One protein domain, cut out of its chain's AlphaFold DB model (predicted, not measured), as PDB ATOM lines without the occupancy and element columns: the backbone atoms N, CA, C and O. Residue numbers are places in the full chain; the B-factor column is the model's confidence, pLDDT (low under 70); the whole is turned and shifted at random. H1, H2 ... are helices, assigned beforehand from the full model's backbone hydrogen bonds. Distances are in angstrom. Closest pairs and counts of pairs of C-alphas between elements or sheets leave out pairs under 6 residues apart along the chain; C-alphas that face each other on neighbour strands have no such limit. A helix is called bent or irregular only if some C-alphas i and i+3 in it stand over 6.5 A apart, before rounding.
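What this domain is: This is residues 100 to 268 of the 366 residues of the protein "WSN domain-containing protein" of Caenorhabditis remanei (UniProt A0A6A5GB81). A long, drawn-out chain of helices runs out and folds back: H1, H2 and H3 follow one another along the bent helix H8, and a helical hairpin of H4 and H5 forms a head at the far end. A long link leads from H3 to that head, and H6 and H7 lead back from it to H8, so the two ends of the printed part lie at the same end of the model. The printed part has 169 residues with eight named helices, H1 to H8 in order, and no named strand; its class is all helix. It is extended, with a radius of gyration of the C-alphas of 27.6 A and spans of 79 by 48 by 26 A.

How they stand to each other: H8, residues 219 to 266, is the hub, touching three other helices. By its hydrogen bonds it was assigned as one helix, but it is bent: C-alphas 239 and 242 are 8.1 A apart. Its arms, H8a, residues 219 to 239, and H8b, residues 242 to 266, stand at 70.4 degrees, only just about perpendicular. H8b is irregular, with C-alphas 249 and 252 7.5 A apart, and has a kink of 49 degrees near residue 250. H1, residues 104 to 122, touches H8b, closest at the C-alphas of Asn 113 and Leu 244, 6.3 A. H2, residues 124 to 130, touches residues 223 to 230 of H8a at a steep tilt of 52 degrees, closest at the C-alphas of Phe 127 and Val 230, 5.9 A. H3, residues 135 to 146, touches residues 220 to 224 of H8a, closest at the C-alphas of Lys 141 and Glu 220, 6.4 A. H7, residues 205 to 216, is close to H8a but not clearly touching; the closest C-alphas, of Ile 215 and Tyr 221, are 6.4 A apart. H6, residues 195 to 202, and H7 meet only through their link. H5, residues 179 to 193, is near H6. H4, residues 160 to 170, and H5 form a hairpin, opposite ways at a shallow tilt of 22 degrees, closest at the C-alphas of Phe 166 and Ser 185, 6.8 A. Every O i to N i+4 pair is within hydrogen-bond range in H1, H2, H3, H5, H6, H7 and H8a, against 5 of 7 in H4 and 17 of 21 in H8b.

Where its parts are: H8b is 32.7 A long, H8a 30.1 A, H1 27.1 A and H5 21.2 A. H1 begins at C-alpha 104, (-66.555, 29.328, 6.819), and H8b ends at C-alpha 266, (-73.331, 19.377, 18.401).

The domain as a whole: The C-alphas farthest apart, of Glu 191 and Pro 264, are 81.3 A apart. The printed part has no cut. The link from H3 to H4 is long, 13 residues. Residues 171 to 176 and 263 to 268 stand free. The mean pLDDT of the printed part is 74.7; 40 residues are under 70, among them 127 to 153.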
ATOM      1  N   ASN A 100     -78.671  29.787   5.256       61.31
ATOM      2  CA  ASN A 100     -78.178  31.113   5.619       61.31
ATOM      3  C   ASN A 100     -77.156  31.058   6.772       61.31
ATOM      4  O   ASN A 100     -77.012  32.032   7.512       61.31
ATOM      5  N   LEU A 101     -76.504  29.912   6.982       67.88
ATOM      6  CA  LEU A 101     -75.411  29.806   7.943       67.88
ATOM      7  C   LEU A 101     -74.236  30.650   7.453       67.88
ATOM      8  O   LEU A 101     -73.963  30.703   6.253       67.88
ATOM      9  N   ILE A 102     -73.541  31.301   8.387       75.19
ATOM     10  CA  ILE A 102     -72.322  32.038   8.061       75.19
ATOM     11  C   ILE A 102     -71.350  31.112   7.322       75.19
ATOM     12  O   ILE A 102     -71.066  29.997   7.772       75.19
ATOM     13  N   GLU A 103     -70.842  31.554   6.174       78.56
ATOM     14  CA  GLU A 103     -69.863  30.759   5.450       78.56
ATOM     15  C   GLU A 103     -68.565  30.651   6.264       78.56
ATOM     16  O   GLU A 103     -68.169  31.578   6.977       78.56
ATOM     17  N   ILE A 104     -67.835  29.539   6.116       77.69
ATOM     18  CA  ILE A 104     -66.555  29.328   6.819       77.69
ATOM     19  C   ILE A 104     -65.584  30.487   6.554       77.69
ATOM     20  O   ILE A 104     -64.895  30.939   7.469       77.69
ATOM     21  N   LYS A 105     -65.551  31.010   5.322       79.44
ATOM     22  CA  LYS A 105     -64.708  32.158   4.953       79.44
ATOM     23  C   LYS A 105     -65.048  33.409   5.774       79.44
ATOM     24  O   LYS A 105     -64.142  34.098   6.238       79.44
ATOM     25  N   ASP A 106     -66.333  33.657   6.018       80.56
ATOM     26  CA  ASP A 106     -66.823  34.829   6.743       80.56
ATOM     27  C   ASP A 106     -66.585  34.671   8.249       80.56
ATOM     28  O   ASP A 106     -66.233  35.635   8.936       80.56
ATOM     29  N   LEU A 107     -66.665  33.439   8.759       81.19
ATOM     30  CA  LEU A 107     -66.275  33.103  10.127       81.19
ATOM     31  C   LEU A 107     -64.763  33.300  10.351       81.19
ATOM     32  O   LEU A 107     -64.354  33.895  11.351       81.19
ATOM     33  N   LEU A 108     -63.924  32.869   9.403       82.31
ATOM     34  CA  LEU A 108     -62.471  33.083   9.441       82.31
ATOM     35  C   LEU A 108     -62.111  34.573   9.360       82.31
ATOM     36  O   LEU A 108     -61.268  35.046  10.129       82.31
ATOM     37  N   GLN A 109     -62.777  35.326   8.482       82.44
ATOM     38  CA  GLN A 109     -62.607  36.774   8.382       82.44
ATOM     39  C   GLN A 109     -63.025  37.473   9.681       82.44
ATOM     40  O   GLN A 109     -62.305  38.333  10.191       82.44
ATOM     41  N   SER A 110     -64.150  37.065  10.268       83.56
ATOM     42  CA  SER A 110     -64.628  37.599  11.544       83.56
ATOM     43  C   SER A 110     -63.655  37.311  12.684       83.56
ATOM     44  O   SER A 110     -63.371  38.201  13.483       83.56
ATOM     45  N   ARG A 111     -63.058  36.112  12.725       85.00
ATOM     46  CA  ARG A 111     -61.984  35.783  13.675       85.00
ATOM     47  C   ARG A 111     -60.794  36.735  13.530       85.00
ATOM     48  O   ARG A 111     -60.284  37.218  14.537       85.00
ATOM     49  N   HIS A 112     -60.357  37.019  12.303       84.75
ATOM     50  CA  HIS A 112     -59.271  37.972  12.064       84.75
ATOM     51  C   HIS A 112     -59.631  39.384  12.547       84.75
ATOM     52  O   HIS A 112     -58.838  40.027  13.233       84.75
ATOM     53  N   ASN A 113     -60.852  39.837  12.267       84.12
ATOM     54  CA  ASN A 113     -61.348  41.132  12.724       84.12
ATOM     55  C   ASN A 113     -61.398  41.221  14.262       84.12
ATOM     56  O   ASN A 113     -60.973  42.228  14.822       84.12
ATOM     57  N   ILE A 114     -61.830  40.161  14.958       86.19
ATOM     58  CA  ILE A 114     -61.824  40.092  16.432       86.19
ATOM     59  C   ILE A 114     -60.396  40.192  16.992       86.19
ATOM     60  O   ILE A 114     -60.176  40.891  17.979       86.19
ATOM     61  N   ILE A 115     -59.415  39.541  16.356       86.44
ATOM     62  CA  ILE A 115     -58.000  39.653  16.750       86.44
ATOM     63  C   ILE A 115     -57.521  41.103  16.631       86.44
ATOM     64  O   ILE A 115     -56.895  41.608  17.557       86.44
ATOM     65  N   ILE A 116     -57.863  41.796  15.543       83.00
ATOM     66  CA  ILE A 116     -57.511  43.212  15.364       83.00
ATOM     67  C   ILE A 116     -58.156  44.083  16.447       83.00
ATOM     68  O   ILE A 116     -57.486  44.949  17.004       83.00
ATOM     69  N   VAL A 117     -59.433  43.854  16.779       85.12
ATOM     70  CA  VAL A 117     -60.110  44.580  17.871       85.12
ATOM     71  C   VAL A 117     -59.378  44.372  19.195       85.12
ATOM     72  O   VAL A 117     -59.152  45.339  19.920       85.12
ATOM     73  N   LYS A 118     -58.959  43.136  19.489       86.00
ATOM     74  CA  LYS A 118     -58.160  42.822  20.677       86.00
ATOM     75  C   LYS A 118     -56.812  43.555  20.664       86.00
ATOM     76  O   LYS A 118     -56.489  44.203  21.652       86.00
ATOM     77  N   GLU A 119     -56.068  43.506  19.556       82.81
ATOM     78  CA  GLU A 119     -54.788  44.221  19.407       82.81
ATOM     79  C   GLU A 119     -54.949  45.734  19.638       82.81
ATOM     80  O   GLU A 119     -54.111  46.355  20.286       82.81
ATOM     81  N   ILE A 120     -56.028  46.333  19.123       79.88
ATOM     82  CA  ILE A 120     -56.335  47.754  19.331       79.88
ATOM     83  C   ILE A 120     -56.645  48.027  20.805       79.88
ATOM     84  O   ILE A 120     -56.122  48.989  21.365       79.88
ATOM     85  N   ALA A 121     -57.477  47.194  21.436       83.19
ATOM     86  CA  ALA A 121     -57.864  47.354  22.835       83.19
ATOM     87  C   ALA A 121     -56.656  47.256  23.781       83.19
ATOM     88  O   ALA A 121     -56.504  48.092  24.665       83.19
ATOM     89  N   GLU A 122     -55.755  46.298  23.547       84.25
ATOM     90  CA  GLU A 122     -54.513  46.130  24.321       84.25
ATOM     91  C   GLU A 122     -53.556  47.326  24.197       84.25
ATOM     92  O   GLU A 122     -52.674  47.515  25.034       84.25
ATOM     93  N   GLN A 123     -53.718  48.146  23.160       76.00
ATOM     94  CA  GLN A 123     -52.852  49.286  22.860       76.00
ATOM     95  C   GLN A 123     -53.533  50.637  23.107       76.00
ATOM     96  O   GLN A 123     -52.921  51.682  22.876       76.00
ATOM     97  N   ALA A 124     -54.775  50.639  23.597       74.50
ATOM     98  CA  ALA A 124     -55.560  51.849  23.826       74.50
ATOM     99  C   ALA A 124     -54.868  52.818  24.804       74.50
ATOM    100  O   ALA A 124     -54.810  54.022  24.544       74.50
ATOM    101  N   ASP A 125     -54.256  52.296  25.869       75.38
ATOM    102  CA  ASP A 125     -53.503  53.106  26.835       75.38
ATOM    103  C   ASP A 125     -52.255  53.734  26.199       75.38
ATOM    104  O   ASP A 125     -51.985  54.923  26.376       75.38
ATOM    105  N   SER A 126     -51.534  52.966  25.374       70.75
ATOM    106  CA  SER A 126     -50.381  53.460  24.607       70.75
ATOM    107  C   SER A 126     -50.794  54.563  23.628       70.75
ATOM    108  O   SER A 126     -50.088  55.563  23.480       70.75
ATOM    109  N   PHE A 127     -51.967  54.424  23.004       69.94
ATOM    110  CA  PHE A 127     -52.553  55.429  22.120       69.94
ATOM    111  C   PHE A 127     -52.868  56.727  22.876       69.94
ATOM    112  O   PHE A 127     -52.415  57.800  22.473       69.94
ATOM    113  N   SER A 128     -53.569  56.625  24.009       69.69
ATOM    114  CA  SER A 128     -53.904  57.754  24.888       69.69
ATOM    115  C   SER A 128     -52.659  58.494  25.390       69.69
ATOM    116  O   SER A 128     -52.578  59.721  25.318       69.69
ATOM    117  N   ASP A 129     -51.638  57.758  25.829       69.38
ATOM    118  CA  ASP A 129     -50.377  58.332  26.300       69.38
ATOM    119  C   ASP A 129     -49.553  58.995  25.196       69.38
ATOM    120  O   ASP A 129     -48.850  59.975  25.446       69.38
ATOM    121  N   THR A 130     -49.632  58.476  23.973       66.62
ATOM    122  CA  THR A 130     -48.868  58.987  22.831       66.62
ATOM    123  C   THR A 130     -49.506  60.243  22.232       66.62
ATOM    124  O   THR A 130     -48.782  61.155  21.834       66.62
ATOM    125  N   MET A 131     -50.839  60.349  22.258       64.06
ATOM    126  CA  MET A 131     -51.590  61.545  21.837       64.06
ATOM    127  C   MET A 131     -51.299  62.795  22.688       64.06
ATOM    128  O   MET A 131     -51.612  63.906  22.269       64.06
ATOM    129  N   LYS A 132     -50.677  62.640  23.866       65.38
ATOM    130  CA  LYS A 132     -50.254  63.755  24.737       65.38
ATOM    131  C   LYS A 132     -49.028  64.511  24.210       65.38
ATOM    132  O   LYS A 132     -48.719  65.587  24.712       65.38
ATOM    133  N   TYR A 133     -48.305  63.954  23.241       61.22
ATOM    134  CA  TYR A 133     -47.132  64.584  22.640       61.22
ATOM    135  C   TYR A 133     -47.524  65.236  21.302       61.22
ATOM    136  O   TYR A 133     -48.312  64.673  20.545       61.22
ATOM    137  N   SER A 134     -46.962  66.403  20.969       61.03
ATOM    138  CA  SER A 134     -47.180  67.007  19.647       61.03
ATOM    139  C   SER A 134     -46.315  66.321  18.581       61.03
ATOM    140  O   SER A 134     -45.183  65.923  18.860       61.03
ATOM    141  N   LEU A 135     -46.799  66.224  17.335       58.75
ATOM    142  CA  LEU A 135     -46.019  65.699  16.195       58.75
ATOM    143  C   LEU A 135     -44.662  66.417  16.040       58.75
ATOM    144  O   LEU A 135     -43.666  65.810  15.648       58.75
ATOM    145  N   ILE A 136     -44.616  67.705  16.390       63.00
ATOM    146  CA  ILE A 136     -43.420  68.549  16.326       63.00
ATOM    147  C   ILE A 136     -42.393  68.117  17.383       63.00
ATOM    148  O   ILE A 136     -41.237  67.872  17.036       63.00
ATOM    149  N   ASP A 137     -42.809  67.913  18.638       64.06
ATOM    150  CA  ASP A 137     -41.920  67.423  19.708       64.06
ATOM    151  C   ASP A 137     -41.323  66.050  19.378       64.06
ATOM    152  O   ASP A 137     -40.197  65.721  19.764       64.06
ATOM    153  N   MET A 138     -42.082  65.233  18.651       56.00
ATOM    154  CA  MET A 138     -41.667  63.898  18.233       56.00
ATOM    155  C   MET A 138     -40.612  63.940  17.128       56.00
ATOM    156  O   MET A 138     -39.604  63.238  17.221       56.00
ATOM    157  N   LEU A 139     -40.817  64.769  16.100       62.72
ATOM    158  CA  LEU A 139     -39.858  64.943  15.006       62.72
ATOM    159  C   LEU A 139     -38.539  65.542  15.508       62.72
ATOM    160  O   LEU A 139     -37.471  65.108  15.076       62.72
ATOM    161  N   ILE A 140     -38.603  66.467  16.471       64.62
ATOM    162  CA  ILE A 140     -37.422  67.035  17.134       64.62
ATOM    163  C   ILE A 140     -36.638  65.938  17.874       64.62
ATOM    164  O   ILE A 140     -35.430  65.809  17.690       64.62
ATOM    165  N   LYS A 141     -37.309  65.076  18.651       60.59
ATOM    166  CA  LYS A 141     -36.638  63.978  19.377       60.59
ATOM    167  C   LYS A 141     -36.068  62.900  18.450       60.59
ATOM    168  O   LYS A 141     -34.975  62.405  18.705       60.59
ATOM    169  N   ALA A 142     -36.768  62.553  17.370       58.44
ATOM    170  CA  ALA A 142     -36.276  61.597  16.376       58.44
ATOM    171  C   ALA A 142     -35.053  62.133  15.611       58.44
ATOM    172  O   ALA A 142     -34.118  61.378  15.338       58.44
ATOM    173  N   ARG A 143     -35.021  63.441  15.316       63.12
ATOM    174  CA  ARG A 143     -33.846  64.111  14.741       63.12
ATOM    175  C   ARG A 143     -32.625  63.980  15.654       63.12
ATOM    176  O   ARG A 143     -31.556  63.641  15.161       63.12
ATOM    177  N   ASN A 144     -32.808  64.120  16.966       58.78
ATOM    178  CA  ASN A 144     -31.719  63.998  17.940       58.78
ATOM    179  C   ASN A 144     -31.136  62.571  18.030       58.78
ATOM    180  O   ASN A 144     -29.960  62.418  18.338       58.78
ATOM    181  N   ILE A 145     -31.907  61.521  17.710       59.75
ATOM    182  CA  ILE A 145     -31.381  60.142  17.598       59.75
ATOM    183  C   ILE A 145     -30.466  60.001  16.367       59.75
ATOM    184  O   ILE A 145     -29.493  59.249  16.392       59.75
ATOM    185  N   ARG A 146     -30.758  60.740  15.286       54.25
ATOM    186  CA  ARG A 146     -30.035  60.680  14.004       54.25
ATOM    187  C   ARG A 146     -28.646  61.332  14.057       54.25
ATOM    188  O   ARG A 146     -27.819  61.034  13.202       54.25
ATOM    189  N   GLU A 147     -28.387  62.179  15.053       53.19
ATOM    190  CA  GLU A 147     -27.102  62.874  15.244       53.19
ATOM    191  C   GLU A 147     -26.096  62.091  16.112       53.19
ATOM    192  O   GLU A 147     -24.952  62.518  16.269       53.19
ATOM    193  N   PHE A 148     -26.467  60.922  16.648       54.88
ATOM    194  CA  PHE A 148     -25.551  60.112  17.453       54.88
ATOM    195  C   PHE A 148     -24.487  59.383  16.614       54.88
ATOM    196  O   PHE A 148     -24.702  59.011  15.459       54.88
ATOM    197  N   PHE A 149     -23.355  59.110  17.275       50.94
ATOM    198  CA  PHE A 149     -22.136  58.383  16.866       50.94
ATOM    199  C   PHE A 149     -22.322  57.172  15.914       50.94
ATOM    200  O   PHE A 149     -21.382  56.774  15.237       50.94
ATOM    201  N   ILE A 150     -23.523  56.598  15.805       56.06
ATOM    202  CA  ILE A 150     -23.864  55.496  14.891       56.06
ATOM    203  C   ILE A 150     -23.713  55.884  13.408       56.06
ATOM    204  O   ILE A 150     -23.269  55.057  12.620       56.06
ATOM    205  N   VAL A 151     -24.049  57.118  13.015       56.41
ATOM    206  CA  VAL A 151     -24.033  57.538  11.593       56.41
ATOM    207  C   VAL A 151     -22.678  58.131  11.177       56.41
ATOM    208  O   VAL A 151     -22.318  58.105  10.002       56.41
ATOM    209  N   ASN A 152     -21.889  58.617  12.139       61.00
ATOM    210  CA  ASN A 152     -20.612  59.292  11.907       61.00
ATOM    211  C   ASN A 152     -19.479  58.646  12.724       61.00
ATOM    212  O   ASN A 152     -18.916  59.264  13.628       61.00
ATOM    213  N   ASN A 153     -19.185  57.375  12.443       67.69
ATOM    214  CA  ASN A 153     -18.083  56.631  13.062       67.69
ATOM    215  C   ASN A 153     -16.996  56.279  12.036       67.69
ATOM    216  O   ASN A 153     -17.169  56.459  10.837       67.69
ATOM    217  N   ASN A 154     -15.881  55.725  12.504       71.06
ATOM    218  CA  ASN A 154     -14.750  55.362  11.646       71.06
ATOM    219  C   ASN A 154     -15.112  54.342  10.546       71.06
ATOM    220  O   ASN A 154     -14.436  54.294   9.522       71.06
ATOM    221  N   CYS A 155     -16.190  53.568  10.712       72.62
ATOM    222  CA  CYS A 155     -16.702  52.645   9.702       72.62
ATOM    223  C   CYS A 155     -17.574  53.319   8.630       72.62
ATOM    224  O   CYS A 155     -17.769  52.727   7.571       72.62
ATOM    225  N   SER A 156     -18.090  54.539   8.846       71.25
ATOM    226  CA  SER A 156     -18.980  55.218   7.882       71.25
ATOM    227  C   SER A 156     -18.279  55.608   6.576       71.25
ATOM    228  O   SER A 156     -18.935  55.868   5.569       71.25
ATOM    229  N   ARG A 157     -16.940  55.614   6.579       68.38
ATOM    230  CA  ARG A 157     -16.088  55.863   5.407       68.38
ATOM    231  C   ARG A 157     -15.826  54.608   4.567       68.38
ATOM    232  O   ARG A 157     -15.264  54.722   3.479       68.38
ATOM    233  N   LEU A 158     -16.212  53.422   5.044       70.81
ATOM    234  CA  LEU A 158     -16.021  52.172   4.311       70.81
ATOM    235  C   LEU A 158     -17.157  51.969   3.299       70.81
ATOM    236  O   LEU A 158     -18.335  52.068   3.645       70.81
ATOM    237  N   ASN A 159     -16.835  51.655   2.039       70.88
ATOM    238  CA  ASN A 159     -17.867  51.348   1.048       70.88
ATOM    239  C   ASN A 159     -18.349  49.903   1.234       70.88
ATOM    240  O   ASN A 159     -17.611  48.947   0.979       70.88
ATOM    241  N   HIS A 160     -19.616  49.764   1.624       70.19
ATOM    242  CA  HIS A 160     -20.296  48.485   1.831       70.19
ATOM    243  C   HIS A 160     -20.160  47.520   0.643       70.19
ATOM    244  O   HIS A 160     -19.987  46.327   0.857       70.19
ATOM    245  N   THR A 161     -20.155  48.023  -0.596       71.44
ATOM    246  CA  THR A 161     -20.067  47.194  -1.813       71.44
ATOM    247  C   THR A 161     -18.770  46.383  -1.847       71.44
ATOM    248  O   THR A 161     -18.764  45.223  -2.241       71.44
ATOM    249  N   ILE A 162     -17.663  46.975  -1.394       68.00
ATOM    250  CA  ILE A 162     -16.339  46.339  -1.434       68.00
ATOM    251  C   ILE A 162     -16.160  45.378  -0.259       68.00
ATOM    252  O   ILE A 162     -15.540  44.332  -0.414       68.00
ATOM    253  N   ILE A 163     -16.748  45.702   0.897       69.94
ATOM    254  CA  ILE A 163     -16.800  44.787   2.043       69.94
ATOM    255  C   ILE A 163     -17.588  43.528   1.672       69.94
ATOM    256  O   ILE A 163     -17.098  42.428   1.902       69.94
ATOM    257  N   PHE A 164     -18.774  43.675   1.075       71.56
ATOM    258  CA  PHE A 164     -19.578  42.526   0.653       71.56
ATOM    259  C   PHE A 164     -18.870  41.701  -0.420       71.56
ATOM    260  O   PHE A 164     -18.795  40.492  -0.270       71.56
ATOM    261  N   ALA A 165     -18.252  42.337  -1.422       71.06
ATOM    262  CA  ALA A 165     -17.468  41.625  -2.432       71.06
ATOM    263  C   ALA A 165     -16.306  40.809  -1.831       71.06
ATOM    264  O   ALA A 165     -16.007  39.723  -2.317       71.06
ATOM    265  N   PHE A 166     -15.668  41.305  -0.765       72.62
ATOM    266  CA  PHE A 166     -14.627  40.569  -0.048       72.62
ATOM    267  C   PHE A 166     -15.198  39.430   0.815       72.62
ATOM    268  O   PHE A 166     -14.641  38.337   0.824       72.62
ATOM    269  N   LEU A 167     -16.311  39.656   1.524       73.06
ATOM    270  CA  LEU A 167     -16.979  38.627   2.336       73.06
ATOM    271  C   LEU A 167     -17.541  37.482   1.483       73.06
ATOM    272  O   LEU A 167     -17.455  36.326   1.892       73.06
ATOM    273  N   ASP A 168     -18.042  37.791   0.286       77.88
ATOM    274  CA  ASP A 168     -18.564  36.827  -0.689       77.88
ATOM    275  C   ASP A 168     -17.536  35.760  -1.095       77.88
ATOM    276  O   ASP A 168     -17.919  34.654  -1.477       77.88
ATOM    277  N   LEU A 169     -16.234  36.062  -0.988       71.38
ATOM    278  CA  LEU A 169     -15.146  35.110  -1.250       71.38
ATOM    279  C   LEU A 169     -15.072  33.988  -0.203       71.38
ATOM    280  O   LEU A 169     -14.490  32.939  -0.472       71.38
ATOM    281  N   PHE A 170     -15.641  34.209   0.984       69.12
ATOM    282  CA  PHE A 170     -15.586  33.298   2.130       69.12
ATOM    283  C   PHE A 170     -16.965  32.756   2.524       69.12
ATOM    284  O   PHE A 170     -17.120  32.124   3.571       69.12
ATOM    285  N   GLU A 171     -17.980  32.998   1.698       74.00
ATOM    286  CA  GLU A 171     -19.337  32.524   1.931       74.00
ATOM    287  C   GLU A 171     -19.417  31.003   1.696       74.00
ATOM    288  O   GLU A 171     -19.134  30.506   0.606       74.00
ATOM    289  N   GLY A 172     -19.802  30.245   2.730       57.72
ATOM    290  CA  GLY A 172     -19.652  28.779   2.798       57.72
ATOM    291  C   GLY A 172     -20.446  27.947   1.781       57.72
ATOM    292  O   GLY A 172     -20.362  26.721   1.804       57.72
ATOM    293  N   THR A 173     -21.218  28.581   0.900       63.56
ATOM    294  CA  THR A 173     -21.954  27.936  -0.198       63.56
ATOM    295  C   THR A 173     -21.188  27.929  -1.522       63.56
ATOM    296  O   THR A 173     -21.622  27.262  -2.461       63.56
ATOM    297  N   LYS A 174     -20.073  28.664  -1.629       68.25
ATOM    298  CA  LYS A 174     -19.244  28.744  -2.839       68.25
ATOM    299  C   LYS A 174     -17.933  27.966  -2.630       68.25
ATOM    300  O   LYS A 174     -17.410  27.942  -1.516       68.25
ATOM    301  N   PRO A 175     -17.391  27.302  -3.669       73.44
ATOM    302  CA  PRO A 175     -16.057  26.719  -3.584       73.44
ATOM    303  C   PRO A 175     -15.030  27.819  -3.283       73.44
ATOM    304  O   PRO A 175     -15.117  28.913  -3.842       73.44
ATOM    305  N   LEU A 176     -14.077  27.523  -2.393       69.06
ATOM    306  CA  LEU A 176     -13.015  28.457  -2.011       69.06
ATOM    307  C   LEU A 176     -12.262  28.932  -3.271       69.06
ATOM    308  O   LEU A 176     -11.799  28.081  -4.035       69.06
ATOM    309  N   PRO A 177     -12.136  30.254  -3.498       68.88
ATOM    310  CA  PRO A 177     -11.390  30.784  -4.633       68.88
ATOM    311  C   PRO A 177      -9.910  30.381  -4.585       68.88
ATOM    312  O   PRO A 177      -9.361  30.096  -3.517       68.88
ATOM    313  N   GLU A 178      -9.242  30.401  -5.739       78.56
ATOM    314  CA  GLU A 178      -7.794  30.184  -5.820       78.56
ATOM    315  C   GLU A 178      -7.011  31.233  -4.993       78.56
ATOM    316  O   GLU A 178      -7.444  32.374  -4.799       78.56
ATOM    317  N   SER A 179      -5.837  30.851  -4.474       73.19
ATOM    318  CA  SER A 179      -5.070  31.659  -3.506       73.19
ATOM    319  C   SER A 179      -4.578  33.004  -4.055       73.19
ATOM    320  O   SER A 179      -4.422  33.965  -3.295       73.19
ATOM    321  N   ASN A 180      -4.366  33.091  -5.370       79.94
ATOM    322  CA  ASN A 180      -4.059  34.320  -6.106       79.94
ATOM    323  C   ASN A 180      -5.220  35.327  -6.033       79.94
ATOM    324  O   ASN A 180      -4.987  36.483  -5.695       79.94
ATOM    325  N   ILE A 181      -6.461  34.875  -6.239       75.88
ATOM    326  CA  ILE A 181      -7.677  35.699  -6.208       75.88
ATOM    327  C   ILE A 181      -7.925  36.237  -4.795       75.88
ATOM    328  O   ILE A 181      -8.272  37.407  -4.622       75.88
ATOM    329  N   ILE A 182      -7.704  35.405  -3.772       74.12
ATOM    330  CA  ILE A 182      -7.818  35.816  -2.365       74.12
ATOM    331  C   ILE A 182      -6.767  36.880  -2.026       74.12
ATOM    332  O   ILE A 182      -7.092  37.899  -1.415       74.12
ATOM    333  N   SER A 183      -5.514  36.664  -2.435       76.12
ATOM    334  CA  SER A 183      -4.406  37.585  -2.147       76.12
ATOM    335  C   SER A 183      -4.576  38.927  -2.861       76.12
ATOM    336  O   SER A 183      -4.378  39.975  -2.250       76.12
ATOM    337  N   GLU A 184      -4.995  38.911  -4.127       78.25
ATOM    338  CA  GLU A 184      -5.284  40.115  -4.909       78.25
ATOM    339  C   GLU A 184      -6.468  40.893  -4.323       78.25
ATOM    340  O   GLU A 184      -6.378  42.102  -4.117       78.25
ATOM    341  N   SER A 185      -7.549  40.202  -3.957       71.62
ATOM    342  CA  SER A 185      -8.722  40.830  -3.339       71.62
ATOM    343  C   SER A 185      -8.404  41.431  -1.970       71.62
ATOM    344  O   SER A 185      -8.869  42.526  -1.658       71.62
ATOM    345  N   LEU A 186      -7.578  40.753  -1.165       74.62
ATOM    346  CA  LEU A 186      -7.104  41.271   0.116       74.62
ATOM    347  C   LEU A 186      -6.207  42.499  -0.074       74.62
ATOM    348  O   LEU A 186      -6.378  43.485   0.637       74.62
ATOM    349  N   ASN A 187      -5.282  42.473  -1.035       78.56
ATOM    350  CA  ASN A 187      -4.418  43.616  -1.318       78.56
ATOM    351  C   ASN A 187      -5.229  44.813  -1.826       78.56
ATOM    352  O   ASN A 187      -5.095  45.897  -1.270       78.56
ATOM    353  N   ASN A 188      -6.159  44.602  -2.759       74.38
ATOM    354  CA  ASN A 188      -7.072  45.641  -3.242       74.38
ATOM    355  C   ASN A 188      -7.942  46.221  -2.113       74.38
ATOM    356  O   ASN A 188      -8.186  47.428  -2.060       74.38
ATOM    357  N   PHE A 189      -8.404  45.378  -1.183       74.00
ATOM    358  CA  PHE A 189      -9.158  45.811  -0.007       74.00
ATOM    359  C   PHE A 189      -8.300  46.663   0.941       74.00
ATOM    360  O   PHE A 189      -8.732  47.726   1.391       74.00
ATOM    361  N   LEU A 190      -7.070  46.227   1.218       76.38
ATOM    362  CA  LEU A 190      -6.152  46.904   2.132       76.38
ATOM    363  C   LEU A 190      -5.536  48.180   1.544       76.38
ATOM    364  O   LEU A 190      -5.334  49.128   2.297       76.38
ATOM    365  N   GLU A 191      -5.262  48.236   0.241       77.94
ATOM    366  CA  GLU A 191      -4.785  49.445  -0.444       77.94
ATOM    367  C   GLU A 191      -5.863  50.525  -0.492       77.94
ATOM    368  O   GLU A 191      -5.578  51.704  -0.292       77.94
ATOM    369  N   LYS A 192      -7.119  50.129  -0.720       72.06
ATOM    370  CA  LYS A 192      -8.220  51.079  -0.891       72.06
ATOM    371  C   LYS A 192      -8.696  51.717   0.408       72.06
ATOM    372  O   LYS A 192      -9.135  52.865   0.385       72.06
ATOM    373  N   TYR A 193      -8.653  50.979   1.515       68.38
ATOM    374  CA  TYR A 193      -9.121  51.485   2.807       68.38
ATOM    375  C   TYR A 193      -8.012  51.767   3.799       68.38
ATOM    376  O   TYR A 193      -8.260  52.530   4.716       68.38
ATOM    377  N   GLY A 194      -6.822  51.196   3.615       69.12
ATOM    378  CA  GLY A 194      -5.746  51.254   4.592       69.12
ATOM    379  C   GLY A 194      -5.984  50.305   5.775       69.12
ATOM    380  O   GLY A 194      -7.088  50.142   6.306       69.12
ATOM    381  N   ARG A 195      -4.913  49.619   6.201       71.50
ATOM    382  CA  ARG A 195      -4.954  48.677   7.341       71.50
ATOM    383  C   ARG A 195      -5.391  49.367   8.633       71.50
ATOM    384  O   ARG A 195      -6.034  48.738   9.472       71.50
ATOM    385  N   GLN A 196      -5.020  50.635   8.805       72.69
ATOM    386  CA  GLN A 196      -5.296  51.377  10.028       72.69
ATOM    387  C   GLN A 196      -6.769  51.755  10.129       72.69
ATOM    388  O   GLN A 196      -7.341  51.627  11.197       72.69
ATOM    389  N   GLU A 197      -7.419  52.141   9.044       74.88
ATOM    390  CA  GLU A 197      -8.809  52.581   9.008       74.88
ATOM    391  C   GLU A 197      -9.762  51.407   9.231       74.88
ATOM    392  O   GLU A 197     -10.715  51.521  10.003       74.88
ATOM    393  N   ILE A 198      -9.462  50.249   8.628       74.06
ATOM    394  CA  ILE A 198     -10.177  48.997   8.901       74.06
ATOM    395  C   ILE A 198     -10.013  48.629  10.375       74.06
ATOM    396  O   ILE A 198     -11.003  48.377  11.059       74.06
ATOM    397  N   PHE A 199      -8.784  48.653  10.897       75.38
ATOM    398  CA  PHE A 199      -8.529  48.365  12.307       75.38
ATOM    399  C   PHE A 199      -9.260  49.348  13.236       75.38
ATOM    400  O   PHE A 199      -9.915  48.924  14.183       75.38
ATOM    401  N   GLN A 200      -9.233  50.647  12.931       78.06
ATOM    402  CA  GLN A 200      -9.923  51.707  13.673       78.06
ATOM    403  C   GLN A 200     -11.449  51.563  13.628       78.06
ATOM    404  O   GLN A 200     -12.126  51.880  14.606       78.06
ATOM    405  N   CYS A 201     -12.004  51.066  12.521       79.44
ATOM    406  CA  CYS A 201     -13.405  50.671  12.444       79.44
ATOM    407  C   CYS A 201     -13.684  49.458  13.349       79.44
ATOM    408  O   CYS A 201     -14.569  49.529  14.205       79.44
ATOM    409  N   LEU A 202     -12.893  48.386  13.241       77.44
ATOM    410  CA  LEU A 202     -13.087  47.152  14.009       77.44
ATOM    411  C   LEU A 202     -13.030  47.389  15.527       77.44
ATOM    412  O   LEU A 202     -13.910  46.937  16.261       77.44
ATOM    413  N   ILE A 203     -12.048  48.154  16.012       79.75
ATOM    414  CA  ILE A 203     -11.922  48.463  17.447       79.75
ATOM    415  C   ILE A 203     -13.000  49.435  17.948       79.75
ATOM    416  O   ILE A 203     -13.185  49.578  19.156       79.75
ATOM    417  N   SER A 204     -13.730  50.100  17.045       77.62
ATOM    418  CA  SER A 204     -14.855  50.964  17.413       77.62
ATOM    419  C   SER A 204     -16.151  50.183  17.663       77.62
ATOM    420  O   SER A 204     -17.057  50.724  18.301       77.62
ATOM    421  N   PHE A 205     -16.237  48.907  17.256       75.88
ATOM    422  CA  PHE A 205     -17.445  48.087  17.422       75.88
ATOM    423  C   PHE A 205     -17.898  47.894  18.873       75.88
ATOM    424  O   PHE A 205     -19.096  48.045  19.114       75.88
ATOM    425  N   PRO A 206     -17.025  47.624  19.865       77.94
ATOM    426  CA  PRO A 206     -17.461  47.523  21.259       77.94
ATOM    427  C   PRO A 206     -18.109  48.819  21.768       77.94
ATOM    428  O   PRO A 206     -19.149  48.793  22.433       77.94
ATOM    429  N   LYS A 207     -17.537  49.970  21.392       74.06
ATOM    430  CA  LYS A 207     -18.085  51.289  21.725       74.06
ATOM    431  C   LYS A 207     -19.409  51.533  20.999       74.06
ATOM    432  O   LYS A 207     -20.366  51.964  21.629       74.06
ATOM    433  N   LEU A 208     -19.484  51.209  19.708       70.25
ATOM    434  CA  LEU A 208     -20.711  51.312  18.917       70.25
ATOM    435  C   LEU A 208     -21.831  50.441  19.496       70.25
ATOM    436  O   LEU A 208     -22.954  50.912  19.619       70.25
ATOM    437  N   SER A 209     -21.516  49.207  19.892       71.38
ATOM    438  CA  SER A 209     -22.447  48.281  20.543       71.38
ATOM    439  C   SER A 209     -22.996  48.875  21.843       71.38
ATOM    440  O   SER A 209     -24.209  48.947  22.035       71.38
ATOM    441  N   THR A 210     -22.111  49.417  22.684       76.88
ATOM    442  CA  THR A 210     -22.488  50.065  23.949       76.88
ATOM    443  C   THR A 210     -23.383  51.291  23.724       76.88
ATOM    444  O   THR A 210     -24.384  51.474  24.415       76.88
ATOM    445  N   GLU A 211     -23.051  52.145  22.753       72.69
ATOM    446  CA  GLU A 211     -23.849  53.334  22.424       72.69
ATOM    447  C   GLU A 211     -25.195  52.971  21.776       72.69
ATOM    448  O   GLU A 211     -26.221  53.566  22.107       72.69
ATOM    449  N   ALA A 212     -25.230  51.952  20.915       71.44
ATOM    450  CA  ALA A 212     -26.469  51.422  20.358       71.44
ATOM    451  C   ALA A 212     -27.383  50.877  21.463       71.44
ATOM    452  O   ALA A 212     -28.573  51.185  21.487       71.44
ATOM    453  N   GLU A 213     -26.833  50.138  22.427       77.19
ATOM    454  CA  GLU A 213     -27.593  49.630  23.567       77.19
ATOM    455  C   GLU A 213     -28.151  50.768  24.437       77.19
ATOM    456  O   GLU A 213     -29.323  50.728  24.826       77.19
ATOM    457  N   LYS A 214     -27.367  51.827  24.689       78.19
ATOM    458  CA  LYS A 214     -27.849  53.037  25.379       78.19
ATOM    459  C   LYS A 214     -29.003  53.697  24.630       78.19
ATOM    460  O   LYS A 214     -29.991  54.066  25.261       78.19
ATOM    461  N   ILE A 215     -28.912  53.811  23.305       72.69
ATOM    462  CA  ILE A 215     -29.977  54.387  22.473       72.69
ATOM    463  C   ILE A 215     -31.233  53.519  22.534       72.69
ATOM    464  O   ILE A 215     -32.313  54.048  22.778       72.69
ATOM    465  N   LEU A 216     -31.114  52.197  22.402       73.44
ATOM    466  CA  LEU A 216     -32.250  51.272  22.503       73.44
ATOM    467  C   LEU A 216     -32.906  51.306  23.896       73.44
ATOM    468  O   LEU A 216     -34.121  51.143  24.022       73.44
ATOM    469  N   LYS A 217     -32.120  51.577  24.945       80.06
ATOM    470  CA  LYS A 217     -32.593  51.788  26.323       80.06
ATOM    471  C   LYS A 217     -32.958  53.246  26.630       80.06
ATOM    472  O   LYS A 217     -33.341  53.539  27.766       80.06
ATOM    473  N   SER A 218     -32.884  54.161  25.669       75.06
ATOM    474  CA  SER A 218     -33.194  55.576  25.898       75.06
ATOM    475  C   SER A 218     -34.704  55.814  25.993       75.06
ATOM    476  O   SER A 218     -35.527  55.027  25.506       75.06
ATOM    477  N   ARG A 219     -35.100  56.908  26.653       73.44
ATOM    478  CA  ARG A 219     -36.514  57.305  26.732       73.44
ATOM    479  C   ARG A 219     -37.018  57.735  25.354       73.44
ATOM    480  O   ARG A 219     -38.165  57.471  25.009       73.44
ATOM    481  N   GLU A 220     -36.149  58.351  24.567       71.25
ATOM    482  CA  GLU A 220     -36.376  58.867  23.225       71.25
ATOM    483  C   GLU A 220     -36.710  57.731  22.260       71.25
ATOM    484  O   GLU A 220     -37.742  57.790  21.592       71.25
ATOM    485  N   TYR A 221     -35.911  56.659  22.252       72.31
ATOM    486  CA  TYR A 221     -36.186  55.481  21.430       72.31
ATOM    487  C   TYR A 221     -37.467  54.765  21.863       72.31
ATOM    488  O   TYR A 221     -38.275  54.398  21.013       72.31
ATOM    489  N   ARG A 222     -37.714  54.614  23.175       75.38
ATOM    490  CA  ARG A 222     -38.986  54.054  23.666       75.38
ATOM    491  C   ARG A 222     -40.190  54.867  23.194       75.38
ATOM    492  O   ARG A 222     -41.177  54.281  22.761       75.38
ATOM    493  N   ASN A 223     -40.109  56.196  23.246       72.31
ATOM    494  CA  ASN A 223     -41.171  57.075  22.757       72.31
ATOM    495  C   ASN A 223     -41.346  56.957  21.235       72.31
ATOM    496  O   ASN A 223     -42.472  56.858  20.758       72.31
ATOM    497  N   TYR A 224     -40.247  56.908  20.477       72.69
ATOM    498  CA  TYR A 224     -40.280  56.679  19.031       72.69
ATOM    499  C   TYR A 224     -40.905  55.322  18.671       72.69
ATOM    500  O   TYR A 224     -41.729  55.241  17.764       72.69
ATOM    501  N   LYS A 225     -40.571  54.257  19.403       76.00
ATOM    502  CA  LYS A 225     -41.156  52.931  19.192       76.00
ATOM    503  C   LYS A 225     -42.660  52.931  19.464       76.00
ATOM    504  O   LYS A 225     -43.413  52.523  18.588       76.00
ATOM    505  N   LYS A 226     -43.097  53.500  20.598       74.62
ATOM    506  CA  LYS A 226     -44.528  53.690  20.906       74.62
ATOM    507  C   LYS A 226     -45.269  54.413  19.778       74.62
ATOM    508  O   LYS A 226     -46.381  54.039  19.435       74.62
ATOM    509  N   LEU A 227     -44.633  55.407  19.160       72.38
ATOM    510  CA  LEU A 227     -45.203  56.136  18.028       72.38
ATOM    511  C   LEU A 227     -45.359  55.300  16.768       72.38
ATOM    512  O   LEU A 227     -46.399  55.363  16.116       72.38
ATOM    513  N   ILE A 228     -44.328  54.537  16.413       76.00
ATOM    514  CA  ILE A 228     -44.398  53.609  15.285       76.00
ATOM    515  C   ILE A 228     -45.489  52.566  15.529       76.00
ATOM    516  O   ILE A 228     -46.271  52.293  14.619       76.00
ATOM    517  N   ASP A 229     -45.597  52.051  16.752       76.25
ATOM    518  CA  ASP A 229     -46.627  51.087  17.133       76.25
ATOM    519  C   ASP A 229     -48.030  51.704  16.991       76.25
ATOM    520  O   ASP A 229     -48.875  51.153  16.284       76.25
ATOM    521  N   VAL A 230     -48.251  52.909  17.534       74.94
ATOM    522  CA  VAL A 230     -49.512  53.661  17.400       74.94
ATOM    523  C   VAL A 230     -49.857  53.954  15.939       74.94
ATOM    524  O   VAL A 230     -50.988  53.710  15.518       74.94
ATOM    525  N   LYS A 231     -48.895  54.422  15.133       77.12
ATOM    526  CA  LYS A 231     -49.078  54.640  13.690       77.12
ATOM    527  C   LYS A 231     -49.518  53.348  13.000       77.12
ATOM    528  O   LYS A 231     -50.467  53.365  12.220       77.12
ATOM    529  N   ASN A 232     -48.833  52.239  13.264       80.44
ATOM    530  CA  ASN A 232     -49.130  50.955  12.632       80.44
ATOM    531  C   ASN A 232     -50.535  50.463  13.001       80.44
ATOM    532  O   ASN A 232     -51.261  49.985  12.131       80.44
ATOM    533  N   ILE A 233     -50.946  50.630  14.258       76.56
ATOM    534  CA  ILE A 233     -52.292  50.278  14.727       76.56
ATOM    535  C   ILE A 233     -53.350  51.184  14.090       76.56
ATOM    536  O   ILE A 233     -54.355  50.682  13.593       76.56
ATOM    537  N   ALA A 234     -53.112  52.497  14.026       76.56
ATOM    538  CA  ALA A 234     -54.017  53.442  13.372       76.56
ATOM    539  C   ALA A 234     -54.199  53.122  11.878       76.56
ATOM    540  O   ALA A 234     -55.319  53.159  11.364       76.56
ATOM    541  N   LEU A 235     -53.118  52.747  11.184       81.81
ATOM    542  CA  LEU A 235     -53.168  52.301   9.791       81.81
ATOM    543  C   LEU A 235     -53.952  50.991   9.644       81.81
ATOM    544  O   LEU A 235     -54.835  50.915   8.787       81.81
ATOM    545  N   LYS A 236     -53.693  49.991  10.502       78.19
ATOM    546  CA  LYS A 236     -54.465  48.736  10.538       78.19
ATOM    547  C   LYS A 236     -55.958  49.014  10.737       78.19
ATOM    548  O   LYS A 236     -56.763  48.554   9.931       78.19
ATOM    549  N   PHE A 237     -56.316  49.814  11.744       81.12
ATOM    550  CA  PHE A 237     -57.697  50.200  12.037       81.12
ATOM    551  C   PHE A 237     -58.358  50.897  10.847       81.12
ATOM    552  O   PHE A 237     -59.417  50.470  10.397       81.12
ATOM    553  N   THR A 238     -57.703  51.909  10.278       83.62
ATOM    554  CA  THR A 238     -58.237  52.666   9.134       83.62
ATOM    555  C   THR A 238     -58.455  51.762   7.921       83.62
ATOM    556  O   THR A 238     -59.497  51.831   7.277       83.62
ATOM    557  N   SER A 239     -57.520  50.845   7.648       84.56
ATOM    558  CA  SER A 239     -57.617  49.895   6.529       84.56
ATOM    559  C   SER A 239     -58.713  48.831   6.685       84.56
ATOM    560  O   SER A 239     -59.003  48.108   5.730       84.56
ATOM    561  N   ARG A 240     -59.295  48.698   7.884       83.31
ATOM    562  CA  ARG A 240     -60.284  47.667   8.240       83.31
ATOM    563  C   ARG A 240     -61.560  48.242   8.847       83.31
ATOM    564  O   ARG A 240     -62.441  47.482   9.232       83.31
ATOM    565  N   ILE A 241     -61.701  49.566   8.915       86.69
ATOM    566  CA  ILE A 241     -62.787  50.228   9.648       86.69
ATOM    567  C   ILE A 241     -64.176  49.781   9.185       86.69
ATOM    568  O   ILE A 241     -65.071  49.584  10.002       86.69
ATOM    569  N   ASN A 242     -64.347  49.564   7.881       88.00
ATOM    570  CA  ASN A 242     -65.611  49.104   7.318       88.00
ATOM    571  C   ASN A 242     -65.913  47.650   7.706       88.00
ATOM    572  O   ASN A 242     -67.062  47.331   7.996       88.00
ATOM    573  N   ASP A 243     -64.900  46.786   7.763       86.25
ATOM    574  CA  ASP A 243     -65.062  45.387   8.173       86.25
ATOM    575  C   ASP A 243     -65.342  45.278   9.675       86.25
ATOM    576  O   ASP A 243     -66.178  44.482  10.097       86.25
ATOM    577  N   LEU A 244     -64.697  46.129  10.480       85.50
ATOM    578  CA  LEU A 244     -64.954  46.239  11.915       85.50
ATOM    579  C   LEU A 244     -66.368  46.756  12.205       85.50
ATOM    580  O   LEU A 244     -67.043  46.216  13.077       85.50
ATOM    581  N   ARG A 245     -66.844  47.755  11.448       88.00
ATOM    582  CA  ARG A 245     -68.235  48.233  11.532       88.00
ATOM    583  C   ARG A 245     -69.225  47.130  11.179       88.00
ATOM    584  O   ARG A 245     -70.109  46.848  11.971       88.00
ATOM    585  N   LYS A 246     -69.018  46.426  10.061       86.19
ATOM    586  CA  LYS A 246     -69.859  45.276   9.677       86.19
ATOM    587  C   LYS A 246     -69.894  44.193  10.758       86.19
ATOM    588  O   LYS A 246     -70.965  43.664  11.054       86.19
ATOM    589  N   LEU A 247     -68.739  43.877  11.353       85.31
ATOM    590  CA  LEU A 247     -68.650  42.928  12.461       85.31
ATOM    591  C   LEU A 247     -69.497  43.394  13.657       85.31
ATOM    592  O   LEU A 247     -70.263  42.595  14.191       85.31
ATOM    593  N   ALA A 248     -69.380  44.665  14.052       85.56
ATOM    594  CA  ALA A 248     -70.114  45.233  15.181       85.56
ATOM    595  C   ALA A 248     -71.628  45.331  14.924       85.56
ATOM    596  O   ALA A 248     -72.417  44.966  15.792       85.56
ATOM    597  N   ASP A 249     -72.027  45.780  13.734       86.44
ATOM    598  CA  ASP A 249     -73.426  46.042  13.390       86.44
ATOM    599  C   ASP A 249     -74.231  44.749  13.214       86.44
ATOM    600  O   ASP A 249     -75.393  44.666  13.618       86.44
ATOM    601  N   ARG A 250     -73.633  43.730  12.581       82.94
ATOM    602  CA  ARG A 250     -74.350  42.501  12.211       82.94
ATOM    603  C   ARG A 250     -73.553  41.221  12.430       82.94
ATOM    604  O   ARG A 250     -74.127  40.251  12.919       82.94
ATOM    605  N   GLY A 251     -72.254  41.216  12.128       82.44
ATOM    606  CA  GLY A 251     -71.449  39.991  12.109       82.44
ATOM    607  C   GLY A 251     -71.436  39.234  13.442       82.44
ATOM    608  O   GLY A 251     -71.579  38.017  13.457       82.44
ATOM    609  N   LEU A 252     -71.350  39.930  14.582       84.38
ATOM    610  CA  LEU A 252     -71.421  39.283  15.901       84.38
ATOM    611  C   LEU A 252     -72.762  38.572  16.139       84.38
ATOM    612  O   LEU A 252     -72.784  37.473  16.697       84.38
ATOM    613  N   ASN A 253     -73.869  39.173  15.695       86.38
ATOM    614  CA  ASN A 253     -75.188  38.553  15.787       86.38
ATOM    615  C   ASN A 253     -75.304  37.366  14.827       86.38
ATOM    616  O   ASN A 253     -75.771  36.316  15.244       86.38
ATOM    617  N   GLU A 254     -74.821  37.475  13.589       84.31
ATOM    618  CA  GLU A 254     -74.807  36.357  12.629       84.31
ATOM    619  C   GLU A 254     -73.990  35.163  13.134       84.31
ATOM    620  O   GLU A 254     -74.429  34.018  13.022       84.31
ATOM    621  N   ILE A 255     -72.831  35.417  13.748       85.88
ATOM    622  CA  ILE A 255     -71.999  34.383  14.375       85.88
ATOM    623  C   ILE A 255     -72.754  33.729  15.531       85.88
ATOM    624  O   ILE A 255     -72.849  32.502  15.596       85.88
ATOM    625  N   LYS A 256     -73.315  34.539  16.436       86.81
ATOM    626  CA  LYS A 256     -74.098  34.053  17.579       86.81
ATOM    627  C   LYS A 256     -75.267  33.186  17.117       86.81
ATOM    628  O   LYS A 256     -75.477  32.104  17.663       86.81
ATOM    629  N   GLU A 257     -76.003  33.647  16.115       84.88
ATOM    630  CA  GLU A 257     -77.127  32.918  15.543       84.88
ATOM    631  C   GLU A 257     -76.669  31.628  14.861       84.88
ATOM    632  O   GLU A 257     -77.261  30.583  15.100       84.88
ATOM    633  N   SER A 258     -75.556  31.639  14.125       82.38
ATOM    634  CA  SER A 258     -74.995  30.430  13.503       82.38
ATOM    635  C   SER A 258     -74.588  29.371  14.536       82.38
ATOM    636  O   SER A 258     -74.866  28.180  14.358       82.38
ATOM    637  N   PHE A 259     -73.988  29.777  15.662       84.81
ATOM    638  CA  PHE A 259     -73.721  28.863  16.778       84.81
ATOM    639  C   PHE A 259     -75.013  28.353  17.414       84.81
ATOM    640  O   PHE A 259     -75.132  27.161  17.683       84.81
ATOM    641  N   ARG A 260     -76.004  29.228  17.619       85.06
ATOM    642  CA  ARG A 260     -77.310  28.842  18.164       85.06
ATOM    643  C   ARG A 260     -78.023  27.822  17.272       85.06
ATOM    644  O   ARG A 260     -78.556  26.853  17.797       85.06
ATOM    645  N   PHE A 261     -78.009  28.022  15.954       81.94
ATOM    646  CA  PHE A 261     -78.653  27.135  14.984       81.94
ATOM    647  C   PHE A 261     -77.939  25.797  14.832       81.94
ATOM    648  O   PHE A 261     -78.600  24.775  14.699       81.94
ATOM    649  N   SER A 262     -76.607  25.783  14.867       82.81
ATOM    650  CA  SER A 262     -75.847  24.537  14.736       82.81
ATOM    651  C   SER A 262     -75.776  23.736  16.039       82.81
ATOM    652  O   SER A 262     -75.577  22.525  15.998       82.81
ATOM    653  N   ARG A 263     -75.993  24.368  17.201       84.81
ATOM    654  CA  ARG A 263     -75.920  23.735  18.529       84.81
ATOM    655  C   ARG A 263     -76.649  22.383  18.649       84.81
ATOM    656  O   ARG A 263     -76.026  21.456  19.155       84.81
ATOM    657  N   PRO A 264     -77.888  22.193  18.156       84.50
ATOM    658  CA  PRO A 264     -78.571  20.897  18.248       84.50
ATOM    659  C   PRO A 264     -77.861  19.758  17.497       84.50
ATOM    660  O   PRO A 264     -78.019  18.587  17.845       84.50
ATOM    661  N   ALA A 265     -77.067  20.079  16.471       84.62
ATOM    662  CA  ALA A 265     -76.210  19.093  15.826       84.62
ATOM    663  C   ALA A 265     -75.027  18.710  16.728       84.62
ATOM    664  O   ALA A 265     -74.629  17.557  16.721       84.62
ATOM    665  N   TRP A 266     -74.511  19.617  17.559       82.19
ATOM    666  CA  TRP A 266     -73.331  19.377  18.401       82.19
ATOM    667  C   TRP A 266     -73.634  18.853  19.812       82.19
ATOM    668  O   TRP A 266     -72.759  18.251  20.424       82.19
ATOM    669  N   ASP A 267     -74.846  19.056  20.336       79.81
ATOM    670  CA  ASP A 267     -75.195  18.720  21.729       79.81
ATOM    671  C   ASP A 267     -75.220  17.197  22.028       79.81
ATOM    672  O   ASP A 267     -75.366  16.795  23.184       79.81
ATOM    673  N   GLY A 268     -75.051  16.335  21.013       71.19
ATOM    674  CA  GLY A 268     -74.921  14.882  21.190       71.19
ATOM    675  C   GLY A 268     -76.177  14.211  21.750       71.19
ATOM    676  O   GLY A 268     -76.083  13.197  22.440       71.19
TER     677      GLY A 268